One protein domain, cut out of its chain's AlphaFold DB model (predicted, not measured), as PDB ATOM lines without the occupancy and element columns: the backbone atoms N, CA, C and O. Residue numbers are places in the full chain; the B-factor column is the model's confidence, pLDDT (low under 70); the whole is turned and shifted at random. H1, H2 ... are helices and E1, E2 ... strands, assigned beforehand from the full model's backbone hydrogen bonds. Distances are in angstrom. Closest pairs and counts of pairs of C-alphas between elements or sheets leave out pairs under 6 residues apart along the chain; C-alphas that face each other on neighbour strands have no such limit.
ATOM      1  N   ARG A  11     182.350 120.069 126.487       92.50
ATOM      2  CA  ARG A  11     182.759 121.430 126.863       92.50
ATOM      3  C   ARG A  11     182.105 121.876 128.160       92.50
ATOM      4  O   ARG A  11     180.886 121.877 128.276       92.50
ATOM      5  N   VAL A  12     182.904 122.352 129.104       89.56
ATOM      6  CA  VAL A  12     182.453 122.903 130.384       89.56
ATOM      7  C   VAL A  12     182.932 124.343 130.500       89.56
ATOM      8  O   VAL A  12     184.125 124.606 130.404       89.56
ATOM      9  N   GLY A  13     182.010 125.277 130.705       90.62
ATOM     10  CA  GLY A  13     182.316 126.681 130.955       90.62
ATOM     11  C   GLY A  13     182.411 126.994 132.447       90.62
ATOM     12  O   GLY A  13     181.637 126.468 133.247       90.62
ATOM     13  N   LEU A  14     183.315 127.897 132.810       88.69
ATOM     14  CA  LEU A  14     183.409 128.534 134.120       88.69
ATOM     15  C   LEU A  14     183.482 130.050 133.923       88.69
ATOM     16  O   LEU A  14     184.280 130.531 133.120       88.69
ATOM     17  N   MET A  15     182.664 130.802 134.651       89.06
ATOM     18  CA  MET A  15     182.571 132.256 134.527       89.06
ATOM     19  C   MET A  15     182.406 132.916 135.897       89.06
ATOM     20  O   MET A  15     181.799 132.333 136.801       89.06
ATOM     21  N   SER A  16     182.940 134.131 136.046       87.44
ATOM     22  CA  SER A  16     182.733 134.925 137.256       87.44
ATOM     23  C   SER A  16     181.318 135.496 137.299       87.44
ATOM     24  O   SER A  16     180.787 135.950 136.288       87.44
ATOM     25  N   LYS A  17     180.699 135.488 138.481       83.50
ATOM     26  CA  LYS A  17     179.415 136.158 138.728       83.50
ATOM     27  C   LYS A  17     179.548 137.683 138.665       83.50
ATOM     28  O   LYS A  17     178.551 138.360 138.440       83.50
ATOM     29  N   ASP A  18     180.762 138.189 138.883       78.88
ATOM     30  CA  ASP A  18     181.064 139.618 138.910       78.88
ATOM     31  C   ASP A  18     181.290 140.167 137.481       78.88
ATOM     32  O   ASP A  18     181.054 141.345 137.234       78.88
ATOM     33  N   ASP A  19     181.623 139.290 136.521       72.88
ATOM     34  CA  ASP A  19     181.858 139.608 135.102       72.88
ATOM     35  C   ASP A  19     180.685 139.174 134.201       72.88
ATOM     36  O   ASP A  19     180.871 138.605 133.123       72.88
ATOM     37  N   PHE A  20     179.450 139.411 134.653       70.94
ATOM     38  CA  PHE A  20     178.240 138.940 133.968       70.94
ATOM     39  C   PHE A  20     177.719 139.876 132.859       70.94
ATOM     40  O   PHE A  20     176.714 139.549 132.234       70.94
ATOM     41  N   ASP A  21     178.364 141.019 132.595       68.38
ATOM     42  CA  ASP A  21     177.857 142.041 131.662       68.38
ATOM     43  C   ASP A  21     178.259 141.760 130.193       68.38
ATOM     44  O   ASP A  21     179.432 141.910 129.814       68.38
ATOM     45  N   PRO A  22     177.322 141.365 129.305       60.12
ATOM     46  CA  PRO A  22     177.609 141.204 127.885       60.12
ATOM     47  C   PRO A  22     177.781 142.581 127.216       60.12
ATOM     48  O   PRO A  22     177.093 143.533 127.586       60.12
ATOM     49  N   PRO A  23     178.639 142.719 126.187       58.69
ATOM     50  CA  PRO A  23     179.380 141.665 125.486       58.69
ATOM     51  C   PRO A  23     180.785 141.382 126.060       58.69
ATOM     52  O   PRO A  23     181.554 140.660 125.430       58.69
ATOM     53  N   ALA A  24     181.148 141.965 127.208       68.38
ATOM     54  CA  ALA A  24     182.500 141.882 127.772       68.38
ATOM     55  C   ALA A  24     182.740 140.634 128.643       68.38
ATOM     56  O   ALA A  24     183.893 140.275 128.898       68.38
ATOM     57  N   ALA A  25     181.667 139.966 129.075       84.75
ATOM     58  CA  ALA A  25     181.735 138.746 129.865       84.75
ATOM     59  C   ALA A  25     182.638 137.689 129.204       84.75
ATOM     60  O   ALA A  25     182.477 137.335 128.031       84.75
ATOM     61  N   THR A  26     183.605 137.178 129.966       88.12
ATOM     62  CA  THR A  26     184.574 136.175 129.510       88.12
ATOM     63  C   THR A  26     184.428 134.909 130.342       88.12
ATOM     64  O   THR A  26     184.293 134.959 131.561       88.12
ATOM     65  N   MET A  27     184.485 133.758 129.681       90.50
ATOM     66  CA  MET A  27     184.445 132.443 130.308       90.50
ATOM     67  C   MET A  27     185.739 131.674 130.044       90.50
ATOM     68  O   MET A  27     186.359 131.800 128.989       90.50
ATOM     69  N   VAL A  28     186.125 130.828 130.993       89.69
ATOM     70  CA  VAL A  28     187.092 129.755 130.760       89.69
ATOM     71  C   VAL A  28     186.315 128.538 130.285       89.69
ATOM     72  O   VAL A  28     185.427 128.055 130.980       89.69
ATOM     73  N   VAL A  29     186.655 128.026 129.111       90.81
ATOM     74  CA  VAL A  29     186.089 126.798 128.562       90.81
ATOM     75  C   VAL A  29     187.111 125.683 128.686       90.81
ATOM     76  O   VAL A  29     188.214 125.765 128.142       90.81
ATOM     77  N   TRP A  30     186.717 124.629 129.385       89.56
ATOM     78  CA  TRP A  30     187.410 123.356 129.422       89.56
ATOM     79  C   TRP A  30     186.811 122.418 128.386       89.56
ATOM     80  O   TRP A  30     185.621 122.123 128.423       89.56
ATOM     81  N   GLU A  31     187.639 121.940 127.471       91.00
ATOM     82  CA  GLU A  31     187.248 121.023 126.410       91.00
ATOM     83  C   GLU A  31     187.968 119.687 126.586       91.00
ATOM     84  O   GLU A  31     189.197 119.637 126.712       91.00
ATOM     85  N   ALA A  32     187.194 118.605 126.610       88.19
ATOM     86  CA  ALA A  32     187.729 117.256 126.617       88.19
ATOM     87  C   ALA A  32     188.328 116.942 125.247       88.19
ATOM     88  O   ALA A  32     187.662 117.031 124.217       88.19
ATOM     89  N   THR A  33     189.588 116.534 125.236       84.31
ATOM     90  CA  THR A  33     190.267 116.001 124.054       84.31
ATOM     91  C   THR A  33     190.543 114.516 124.267       84.31
ATOM     92  O   THR A  33     190.478 114.026 125.392       84.31
ATOM     93  N   GLY A  34     190.896 113.783 123.207       77.19
ATOM     94  CA  GLY A  34     191.180 112.343 123.303       77.19
ATOM     95  C   GLY A  34     192.318 111.954 124.263       77.19
ATOM     96  O   GLY A  34     192.461 110.775 124.561       77.19
ATOM     97  N   ALA A  35     193.115 112.914 124.748       74.19
ATOM     98  CA  ALA A  35     194.242 112.665 125.651       74.19
ATOM     99  C   ALA A  35     194.176 113.445 126.978       74.19
ATOM    100  O   ALA A  35     194.745 113.000 127.973       74.19
ATOM    101  N   ALA A  36     193.528 114.616 127.004       76.75
ATOM    102  CA  ALA A  36     193.537 115.524 128.156       76.75
ATOM    103  C   ALA A  36     192.385 116.544 128.110       76.75
ATOM    104  O   ALA A  36     191.704 116.682 127.096       76.75
ATOM    105  N   MET A  37     192.217 117.327 129.178       81.06
ATOM    106  CA  MET A  37     191.397 118.543 129.156       81.06
ATOM    107  C   MET A  37     192.241 119.739 128.700       81.06
ATOM    108  O   MET A  37     193.343 119.940 129.212       81.06
ATOM    109  N   GLN A  38     191.719 120.549 127.781       86.06
ATOM    110  CA  GLN A  38     192.321 121.825 127.381       86.06
ATOM    111  C   GLN A  38     191.473 122.995 127.870       86.06
ATOM    112  O   GLN A  38     190.251 122.952 127.773       86.06
ATOM    113  N   ALA A  39     192.121 124.045 128.377       85.81
ATOM    114  CA  ALA A  39     191.462 125.255 128.856       85.81
ATOM    115  C   ALA A  39     191.753 126.440 127.927       85.81
ATOM    116  O   ALA A  39     192.911 126.687 127.591       85.81
ATOM    117  N   LYS A  40     190.717 127.191 127.551       89.81
ATOM    118  CA  LYS A  40     190.822 128.421 126.750       89.81
ATOM    119  C   LYS A  40     189.853 129.481 127.257       89.81
ATOM    120  O   LYS A  40     188.786 129.148 127.758       89.81
ATOM    121  N   TYR A  41     190.222 130.747 127.112       89.31
ATOM    122  CA  TYR A  41     189.302 131.857 127.344       89.31
ATOM    123  C   TYR A  41     188.449 132.088 126.094       89.31
ATOM    124  O   TYR A  41     188.974 132.110 124.981       89.31
ATOM    125  N   GLU A  42     187.145 132.263 126.278       92.31
ATOM    126  CA  GLU A  42     186.181 132.574 125.222       92.31
ATOM    127  C   GLU A  42     185.205 133.655 125.704       92.31
ATOM    128  O   GLU A  42     184.886 133.726 126.889       92.31
ATOM    129  N   SER A  43     184.705 134.494 124.797       91.00
ATOM    130  CA  SER A  43     183.648 135.460 125.125       91.00
ATOM    131  C   SER A  43     182.333 134.736 125.412       91.00
ATOM    132  O   SER A  43     181.973 133.809 124.686       91.00
ATOM    133  N   PHE A  44     181.592 135.171 126.432       91.19
ATOM    134  CA  PHE A  44     180.258 134.662 126.740       91.19
ATOM    135  C   PHE A  44     179.203 135.416 125.908       91.19
ATOM    136  O   PHE A  44     178.940 136.590 126.170       91.19
ATOM    137  N   PRO A  45     178.564 134.772 124.912       89.50
ATOM    138  CA  PRO A  45     177.628 135.446 124.009       89.50
ATOM    139  C   PRO A  45     176.207 135.571 124.593       89.50
ATOM    140  O   PRO A  45     175.287 135.976 123.886       89.50
ATOM    141  N   GLY A  46     176.007 135.184 125.857       89.00
ATOM    142  CA  GLY A  46     174.694 135.004 126.474       89.00
ATOM    143  C   GLY A  46     174.232 133.543 126.482       89.00
ATOM    144  O   GLY A  46     174.751 132.695 125.753       89.00
ATOM    145  N   PHE A  47     173.238 133.246 127.324       86.25
ATOM    146  CA  PHE A  47     172.760 131.879 127.569       86.25
ATOM    147  C   PHE A  47     172.196 131.181 126.327       86.25
ATOM    148  O   PHE A  47     172.374 129.976 126.186       86.25
ATOM    149  N   ASP A  48     171.582 131.926 125.407       86.81
ATOM    150  CA  ASP A  48     170.958 131.349 124.210       86.81
ATOM    151  C   ASP A  48     171.980 130.908 123.152       86.81
ATOM    152  O   ASP A  48     171.680 130.089 122.285       86.81
ATOM    153  N   GLN A  49     173.190 131.472 123.192       89.69
ATOM    154  CA  GLN A  49     174.215 131.277 122.162       89.69
ATOM    155  C   GLN A  49     175.472 130.580 122.689       89.69
ATOM    156  O   GLN A  49     176.363 130.245 121.901       89.69
ATOM    157  N   VAL A  50     175.577 130.372 124.005       91.75
ATOM    158  CA  VAL A  50     176.740 129.729 124.614       91.75
ATOM    159  C   VAL A  50     176.852 128.281 124.131       91.75
ATOM    160  O   VAL A  50     175.880 127.534 124.092       91.75
ATOM    161  N   ARG A  51     178.060 127.870 123.737       92.56
ATOM    162  CA  ARG A  51     178.320 126.550 123.134       92.56
ATOM    163  C   ARG A  51     179.065 125.607 124.078       92.56
ATOM    164  O   ARG A  51     179.997 124.925 123.659       92.56
ATOM    165  N   VAL A  52     178.688 125.605 125.349       94.00
ATOM    166  CA  VAL A  52     179.186 124.650 126.352       94.00
ATOM    167  C   VAL A  52     178.072 123.677 126.718       94.00
ATOM    168  O   VAL A  52     176.907 123.970 126.489       94.00
ATOM    169  N   ASP A  53     178.416 122.526 127.276       93.38
ATOM    170  CA  ASP A  53     177.447 121.541 127.759       93.38
ATOM    171  C   ASP A  53     176.895 121.947 129.131       93.38
ATOM    172  O   ASP A  53     175.690 121.868 129.386       93.38
ATOM    173  N   LEU A  54     177.799 122.414 129.995       90.31
ATOM    174  CA  LEU A  54     177.542 122.899 131.347       90.31
ATOM    175  C   LEU A  54     178.254 124.236 131.549       90.31
ATOM    176  O   LEU A  54     179.381 124.403 131.085       90.31
ATOM    177  N   LEU A  55     177.631 125.156 132.281       90.56
ATOM    178  CA  LEU A  55     178.227 126.433 132.667       90.56
ATOM    179  C   LEU A  55     178.159 126.605 134.187       90.56
ATOM    180  O   LEU A  55     177.079 126.582 134.775       90.56
ATOM    181  N   PHE A  56     179.314 126.794 134.814       88.12
ATOM    182  CA  PHE A  56     179.447 127.143 136.224       88.12
ATOM    183  C   PHE A  56     179.651 128.649 136.368       88.12
ATOM    184  O   PHE A  56     180.518 129.223 135.711       88.12
ATOM    185  N   ILE A  57     178.883 129.277 137.252       87.81
ATOM    186  CA  ILE A  57     179.004 130.697 137.586       87.81
ATOM    187  C   ILE A  57     179.305 130.806 139.079       87.81
ATOM    188  O   ILE A  57     178.559 130.271 139.901       87.81
ATOM    189  N   ALA A  58     180.402 131.465 139.436       86.81
ATOM    190  CA  ALA A  58     180.889 131.561 140.814       86.81
ATOM    191  C   ALA A  58     181.588 132.905 141.052       86.81
ATOM    192  O   ALA A  58     181.917 133.582 140.090       86.81
ATOM    193  N   ASP A  59     181.857 133.309 142.296       84.69
ATOM    194  CA  ASP A  59     182.762 134.457 142.504       84.69
ATOM    195  C   ASP A  59     184.206 134.148 142.117       84.69
ATOM    196  O   ASP A  59     184.669 133.005 142.156       84.69
ATOM    197  N   ASP A  60     184.943 135.219 141.850       80.69
ATOM    198  CA  ASP A  60     186.386 135.224 141.640       80.69
ATOM    199  C   ASP A  60     187.164 134.420 142.684       80.69
ATOM    200  O   ASP A  60     188.086 133.679 142.343       80.69
ATOM    201  N   ALA A  61     186.808 134.550 143.965       81.44
ATOM    202  CA  ALA A  61     187.486 133.840 145.046       81.44
ATOM    203  C   ALA A  61     187.323 132.320 144.901       81.44
ATOM    204  O   ALA A  61     188.289 131.565 145.042       81.44
ATOM    205  N   THR A  62     186.115 131.871 144.561       80.56
ATOM    206  CA  THR A  62     185.824 130.475 144.246       80.56
ATOM    207  C   THR A  62     186.592 130.016 143.013       80.56
ATOM    208  O   THR A  62     187.241 128.977 143.073       80.56
ATOM    209  N   ILE A  63     186.585 130.789 141.926       77.69
ATOM    210  CA  ILE A  63     187.280 130.438 140.679       77.69
ATOM    211  C   ILE A  63     188.788 130.310 140.905       77.69
ATOM    212  O   ILE A  63     189.381 129.292 140.548       77.69
ATOM    213  N   ARG A  64     189.414 131.294 141.559       77.31
ATOM    214  CA  ARG A  64     190.853 131.266 141.870       77.31
ATOM    215  C   ARG A  64     191.220 130.037 142.689       77.31
ATOM    216  O   ARG A  64     192.228 129.396 142.413       77.31
ATOM    217  N   ARG A  65     190.375 129.664 143.653       75.19
ATOM    218  CA  ARG A  65     190.586 128.476 144.480       75.19
ATOM    219  C   ARG A  65     190.469 127.165 143.691       75.19
ATOM    220  O   ARG A  65     191.151 126.202 144.034       75.19
ATOM    221  N   LEU A  66     189.660 127.119 142.631       70.88
ATOM    222  CA  LEU A  66     189.581 125.960 141.729       70.88
ATOM    223  C   LEU A  66     190.825 125.803 140.845       70.88
ATOM    224  O   LEU A  66     191.167 124.681 140.479       70.88
ATOM    225  N   HIS A  67     191.499 126.910 140.526       67.88
ATOM    226  CA  HIS A  67     192.731 126.937 139.731       67.88
ATOM    227  C   HIS A  67     194.019 126.810 140.559       67.88
ATOM    228  O   HIS A  67     195.101 126.666 139.991       67.88
ATOM    229  N   ASP A  68     193.920 126.865 141.885       70.00
ATOM    230  CA  ASP A  68     195.060 126.761 142.790       70.00
ATOM    231  C   ASP A  68     195.677 125.353 142.739       70.00
ATOM    232  O   ASP A  68     195.054 124.369 143.137       70.00
ATOM    233  N   ALA A  69     196.926 125.258 142.277       65.69
ATOM    234  CA  ALA A  69     197.671 124.002 142.192       65.69
ATOM    235  C   ALA A  69     197.937 123.360 143.569       65.69
ATOM    236  O   ALA A  69     198.181 122.156 143.645       65.69
ATOM    237  N   ALA A  70     197.867 124.139 144.655       71.25
ATOM    238  CA  ALA A  70     197.934 123.641 146.025       71.25
ATOM    239  C   ALA A  70     196.574 123.141 146.542       71.25
ATOM    240  O   ALA A  70     196.486 122.658 147.671       71.25
ATOM    241  N   ASN A  71     195.501 123.247 145.750       67.00
ATOM    242  CA  ASN A  71     194.229 122.609 146.049       67.00
ATOM    243  C   ASN A  71     194.316 121.118 145.681       67.00
ATOM    244  O   ASN A  71     194.337 120.782 144.497       67.00
ATOM    245  N   PRO A  72     194.339 120.190 146.657       62.66
ATOM    246  CA  PRO A  72     194.396 118.764 146.349       62.66
ATOM    247  C   PRO A  72     193.056 118.243 145.807       62.66
ATOM    248  O   PRO A  72     192.998 117.155 145.237       62.66
ATOM    249  N   THR A  73     191.963 118.995 145.999       63.06
ATOM    250  CA  THR A  73     190.598 118.560 145.681       63.06
ATOM    251  C   THR A  73     189.690 119.698 145.179       63.06
ATOM    252  O   THR A  73     188.560 119.817 145.669       63.06
ATOM    253  N   PRO A  74     190.094 120.510 144.181       61.41
ATOM    254  CA  PRO A  74     189.297 121.649 143.705       61.41
ATOM    255  C   PRO A  74     187.885 121.220 143.295       61.41
ATOM    256  O   PRO A  74     186.892 121.880 143.578       61.41
ATOM    257  N   PHE A  75     187.755 120.015 142.755       64.75
ATOM    258  CA  PHE A  75     186.485 119.459 142.303       64.75
ATOM    259  C   PHE A  75     185.556 118.957 143.425       64.75
ATOM    260  O   PHE A  75     184.336 118.985 143.262       64.75
ATOM    261  N   ALA A  76     186.084 118.512 144.571       62.25
ATOM    262  CA  ALA A  76     185.244 118.186 145.731       62.25
ATOM    263  C   ALA A  76     184.653 119.463 146.354       62.25
ATOM    264  O   ALA A  76     183.513 119.466 146.835       62.25
ATOM    265  N   GLU A  77     185.399 120.569 146.271       68.31
ATOM    266  CA  GLU A  77     184.908 121.889 146.649       68.31
ATOM    267  C   GLU A  77     183.792 122.361 145.704       68.31
ATOM    268  O   GLU A  77     182.797 122.870 146.212       68.31
ATOM    269  N   ILE A  78     183.861 122.100 144.384       70.19
ATOM    270  CA  ILE A  78     182.753 122.411 143.446       70.19
ATOM    271  C   ILE A  78     181.443 121.778 143.916       70.19
ATOM    272  O   ILE A  78     180.440 122.473 144.036       70.19
ATOM    273  N   LYS A  79     181.438 120.479 144.247       68.56
ATOM    274  CA  LYS A  79     180.220 119.779 144.709       68.56
ATOM    275  C   LYS A  79     179.628 120.431 145.957       68.56
ATOM    276  O   LYS A  79     178.422 120.660 146.041       68.56
ATOM    277  N   THR A  80     180.487 120.735 146.926       70.31
ATOM    278  CA  THR A  80     180.085 121.377 148.184       70.31
ATOM    279  C   THR A  80     179.531 122.777 147.932       70.31
ATOM    280  O   THR A  80     178.490 123.135 148.478       70.31
ATOM    281  N   LYS A  81     180.192 123.547 147.068       68.75
ATOM    282  CA  LYS A  81     179.829 124.920 146.721       68.75
ATOM    283  C   LYS A  81     178.549 125.005 145.886       68.75
ATOM    284  O   LYS A  81     177.718 125.860 146.168       68.75
ATOM    285  N   VAL A  82     178.312 124.075 144.954       71.56
ATOM    286  CA  VAL A  82     177.024 123.955 144.240       71.56
ATOM    287  C   VAL A  82     175.887 123.694 145.234       71.56
ATOM    288  O   VAL A  82     174.882 124.398 145.224       71.56
ATOM    289  N   ARG A  83     176.062 122.750 146.172       69.56
ATOM    290  CA  ARG A  83     175.051 122.466 147.213       69.56
ATOM    291  C   ARG A  83     174.795 123.651 148.147       69.56
ATOM    292  O   ARG A  83     173.675 123.815 148.623       69.56
ATOM    293  N   ARG A  84     175.816 124.471 148.407       75.50
ATOM    294  CA  ARG A  84     175.725 125.688 149.232       75.50
ATOM    295  C   ARG A  84     175.251 126.928 148.470       75.50
ATOM    296  O   ARG A  84     175.044 127.952 149.106       75.50
ATOM    297  N   ARG A  85     175.004 126.817 147.158       67.19
ATOM    298  CA  ARG A  85     174.647 127.926 146.248       67.19
ATOM    299  C   ARG A  85     175.758 128.965 146.046       67.19
ATOM    300  O   ARG A  85     175.488 130.049 145.544       67.19
ATOM    301  N   ASP A  86     177.000 128.610 146.367       76.50
ATOM    302  CA  ASP A  86     178.187 129.422 146.063       76.50
ATOM    303  C   ASP A  86     178.572 129.323 144.574       76.50
ATOM    304  O   ASP A  86     179.306 130.161 144.054       76.50
ATOM    305  N   ILE A  87     178.088 128.277 143.891       82.31
ATOM    306  CA  ILE A  87     178.219 128.076 142.448       82.31
ATOM    307  C   ILE A  87     176.827 127.833 141.865       82.31
ATOM    308  O   ILE A  87     176.125 126.907 142.277       82.31
ATOM    309  N   LEU A  88     176.456 128.636 140.875       84.75
ATOM    310  CA  LEU A  88     175.314 128.398 140.002       84.75
ATOM    311  C   LEU A  88     175.740 127.451 138.879       84.75
ATOM    312  O   LEU A  88     176.732 127.698 138.199       84.75
ATOM    313  N   LEU A  89     174.990 126.366 138.686       85.62
ATOM    314  CA  LEU A  89     175.177 125.443 137.571       85.62
ATOM    315  C   LEU A  89     174.037 125.623 136.574       85.62
ATOM    316  O   LEU A  89     172.873 125.414 136.915       85.62
ATOM    317  N   TYR A  90     174.388 125.956 135.339       87.88
ATOM    318  CA  TYR A  90     173.473 125.999 134.214       87.88
ATOM    319  C   TYR A  90     173.735 124.810 133.285       87.88
ATOM    320  O   TYR A  90     174.866 124.565 132.859       87.88
ATOM    321  N   VAL A  91     172.676 124.056 132.996       88.94
ATOM    322  CA  VAL A  91     172.706 122.907 132.089       88.94
ATOM    323  C   VAL A  91     172.228 123.379 130.723       88.94
ATOM    324  O   VAL A  91     171.046 123.665 130.557       88.94
ATOM    325  N   VAL A  92     173.151 123.495 129.766       91.06
ATOM    326  CA  VAL A  92     172.862 124.032 128.425       91.06
ATOM    327  C   VAL A  92     172.403 122.915 127.493       91.06
ATOM    328  O   VAL A  92     171.419 123.049 126.769       91.06
ATOM    329  N   LYS A  93     173.130 121.795 127.505       90.50
ATOM    330  CA  LYS A  93     172.858 120.652 126.638       90.50
ATOM    331  C   LYS A  93     171.737 119.779 127.233       90.50
ATOM    332  O   LYS A  93     171.712 119.576 128.450       90.50
ATOM    333  N   PRO A  94     170.819 119.229 126.409       89.38
ATOM    334  CA  PRO A  94     169.772 118.336 126.890       89.38
ATOM    335  C   PRO A  94     170.326 117.132 127.654       89.38
ATOM    336  O   PRO A  94     171.390 116.599 127.339       89.38
ATOM    337  N   ARG A  95     169.553 116.645 128.630       83.75
ATOM    338  CA  ARG A  95     169.951 115.536 129.511       83.75
ATOM    339  C   ARG A  95     170.477 114.316 128.751       83.75
ATOM    340  O   ARG A  95     171.520 113.787 129.113       83.75
ATOM    341  N   GLN A  96     169.746 113.850 127.739       87.12
ATOM    342  CA  GLN A  96     170.128 112.639 127.008       87.12
ATOM    343  C   GLN A  96     171.490 112.799 126.327       87.12
ATOM    344  O   GLN A  96     172.300 111.875 126.339       87.12
ATOM    345  N   ASP A  97     171.767 113.988 125.801       90.75
ATOM    346  CA  ASP A  97     173.029 114.282 125.135       90.75
ATOM    347  C   ASP A  97     174.182 114.361 126.142       90.75
ATOM    348  O   ASP A  97     175.280 113.904 125.845       90.75
ATOM    349  N   LEU A  98     173.941 114.865 127.358       89.44
ATOM    350  CA  LEU A  98     174.932 114.827 128.440       89.44
ATOM    351  C   LEU A  98     175.299 113.394 128.841       89.44
ATOM    352  O   LEU A  98     176.478 113.098 129.032       89.44
ATOM    353  N   LEU A  99     174.317 112.493 128.936       88.12
ATOM    354  CA  LEU A  99     174.582 111.077 129.211       88.12
ATOM    355  C   LEU A  99     175.411 110.449 128.086       88.12
ATOM    356  O   LEU A  99     176.423 109.807 128.357       88.12
ATOM    357  N   ASN A 100     175.058 110.727 126.828       88.06
ATOM    358  CA  ASN A 100     175.822 110.269 125.664       88.06
ATOM    359  C   ASN A 100     177.259 110.833 125.643       88.06
ATOM    360  O   ASN A 100     178.169 110.190 125.124       88.06
ATOM    361  N   CYS A 101     177.479 112.018 126.219       88.06
ATOM    362  CA  CYS A 101     178.797 112.635 126.372       88.06
ATOM    363  C   CYS A 101     179.590 112.132 127.598       88.06
ATOM    364  O   CYS A 101     180.731 112.554 127.781       88.06
ATOM    365  N   GLY A 102     179.032 111.233 128.419       86.12
ATOM    366  CA  GLY A 102     179.718 110.647 129.579       86.12
ATOM    367  C   GLY A 102     179.627 111.471 130.869       86.12
ATOM    368  O   GLY A 102     180.444 111.292 131.766       86.12
ATOM    369  N   TYR A 103     178.649 112.374 130.993       86.06
ATOM    370  CA  TYR A 103     178.466 113.201 132.197       86.06
ATOM    371  C   TYR A 103     177.730 112.487 133.346       86.06
ATOM    372  O   TYR A 103     177.493 113.110 134.378       86.06
ATOM    373  N   GLU A 104     177.348 111.217 133.194       82.50
ATOM    374  CA  GLU A 104     176.497 110.484 134.145       82.50
ATOM    375  C   GLU A 104     177.046 110.505 135.579       82.50
ATOM    376  O   GLU A 104     176.414 111.071 136.470       82.50
ATOM    377  N   GLU A 105     178.273 110.013 135.791       76.44
ATOM    378  CA  GLU A 105     178.894 109.996 137.124       76.44
ATOM    379  C   GLU A 105     179.026 111.401 137.727       76.44
ATOM    380  O   GLU A 105     178.889 111.603 138.937       76.44
ATOM    381  N   PHE A 106     179.297 112.401 136.884       77.00
ATOM    382  CA  PHE A 106     179.419 113.783 137.322       77.00
ATOM    383  C   PHE A 106     178.077 114.325 137.825       77.00
ATOM    384  O   PHE A 106     178.005 114.860 138.936       77.00
ATOM    385  N   LEU A 107     177.028 114.153 137.024       79.19
ATOM    386  CA  LEU A 107     175.666 114.579 137.317       79.19
ATOM    387  C   LEU A 107     175.124 113.919 138.589       79.19
ATOM    388  O   LEU A 107     174.660 114.622 139.492       79.19
ATOM    389  N   ASP A 108     175.285 112.603 138.714       77.56
ATOM    390  CA  ASP A 108     174.906 111.854 139.914       77.56
ATOM    391  C   ASP A 108     175.632 112.382 141.152       77.56
ATOM    392  O   ASP A 108     175.042 112.585 142.219       77.56
ATOM    393  N   SER A 109     176.922 112.700 141.012       70.88
ATOM    394  CA  SER A 109     177.725 113.202 142.125       70.88
ATOM    395  C   SER A 109     177.301 114.582 142.637       70.88
ATOM    396  O   SER A 109     177.572 114.921 143.796       70.88
ATOM    397  N   LEU A 110     176.613 115.377 141.812       69.31
ATOM    398  CA  LEU A 110     176.022 116.647 142.228       69.31
ATOM    399  C   LEU A 110     174.742 116.453 143.052       69.31
ATOM    400  O   LEU A 110     174.262 117.403 143.669       69.31
TER     401      LEU A 110
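This is residues 11 to 110 of the 119 residues of an uncharacterized protein of Pseudorhodoplanes sp (UniProt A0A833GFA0). A strongly twisted five-stranded sheet forms a wall, with the helical hairpin of H1 and H2 over one of its faces, while two short helices at the end of the printed part, H3 and H4, are not on the sheet, and H4 comes close to H2. Residues 67 to 72, of which 67 belongs to H1 and the others to the link between H1 and H2, stick out. The printed part has 100 residues, running E1 E2 E3 E4 H1 H2 E5 H3 H4; the sheet is mixed, in the order E3 E2 E1 E4 E5, and the class is mixed, helices and strands. The whole is compact, with a radius of gyration of the C-alphas of 13.3 A and spans of 33 by 32 by 28 A.

Start at E1, residues 11 to 16, an inner strand. E2, residues 26 to 32, is its antiparallel neighbour, with N 14 and O 28 at 2.8 A. E3, residues 37 to 43, an edge strand, is antiparallel to E2, with N 29 and O 40 at 2.8 A; E1, E2 and E3 form a meander, each strand the antiparallel neighbour of the one before. E4, residues 54 to 58, is parallel to E1 at 18 degrees, with N 13 and O 54 at 2.8 A. The other edge strand, E5, residues 87 to 91, is antiparallel to E4, with N 57 and O 88 at 2.8 A. From edge to edge the strands' lines turn by 89 degrees. Look next at H1, residues 60 to 67, on the sheet at a height of 9.2 A, along the strands at 10 degrees to E1 on the local plane. H2, residues 74 to 84, is on the same face and stands up from the sheet, its line rising 47 degrees out of the local plane. H1 and H2 touch, Leu 66 and Pro 74 having the closest C-alphas at 4.8 A; they run opposite ways at a tilt of 35.1 degrees, only just steep. H3, residues 95 to 100, and H4, residues 104 to 109, are not on the sheet; they are close but not clearly touching, with the C-alphas of Leu 98 and Glu 104 the closest at 7.3 A. In H1, H2, H3 and H4 every O i to N i+4 pair is within hydrogen-bond range.

Find C-alpha 11 at (182.759, 121.430, 126.863); from there E1 runs 17.0 A to C-alpha 16. E2 is 19.4 A long, E3 19.0 A, E4 13.3 A and E5 12.8 A. H2 runs 15.2 A from C-alpha 74 at (189.297, 121.649, 143.705), and H1 10.6 A. H4 ends at C-alpha 109, (177.725, 113.202, 142.125).

The two C-alphas farthest apart are those of Asp 48 and Ala 70, at 35.5 A. The printed part has no cut and no long link. The mean pLDDT of the printed part is 81.0; look for values under 70 at residues 21 to 24 and 71 to 77, among others.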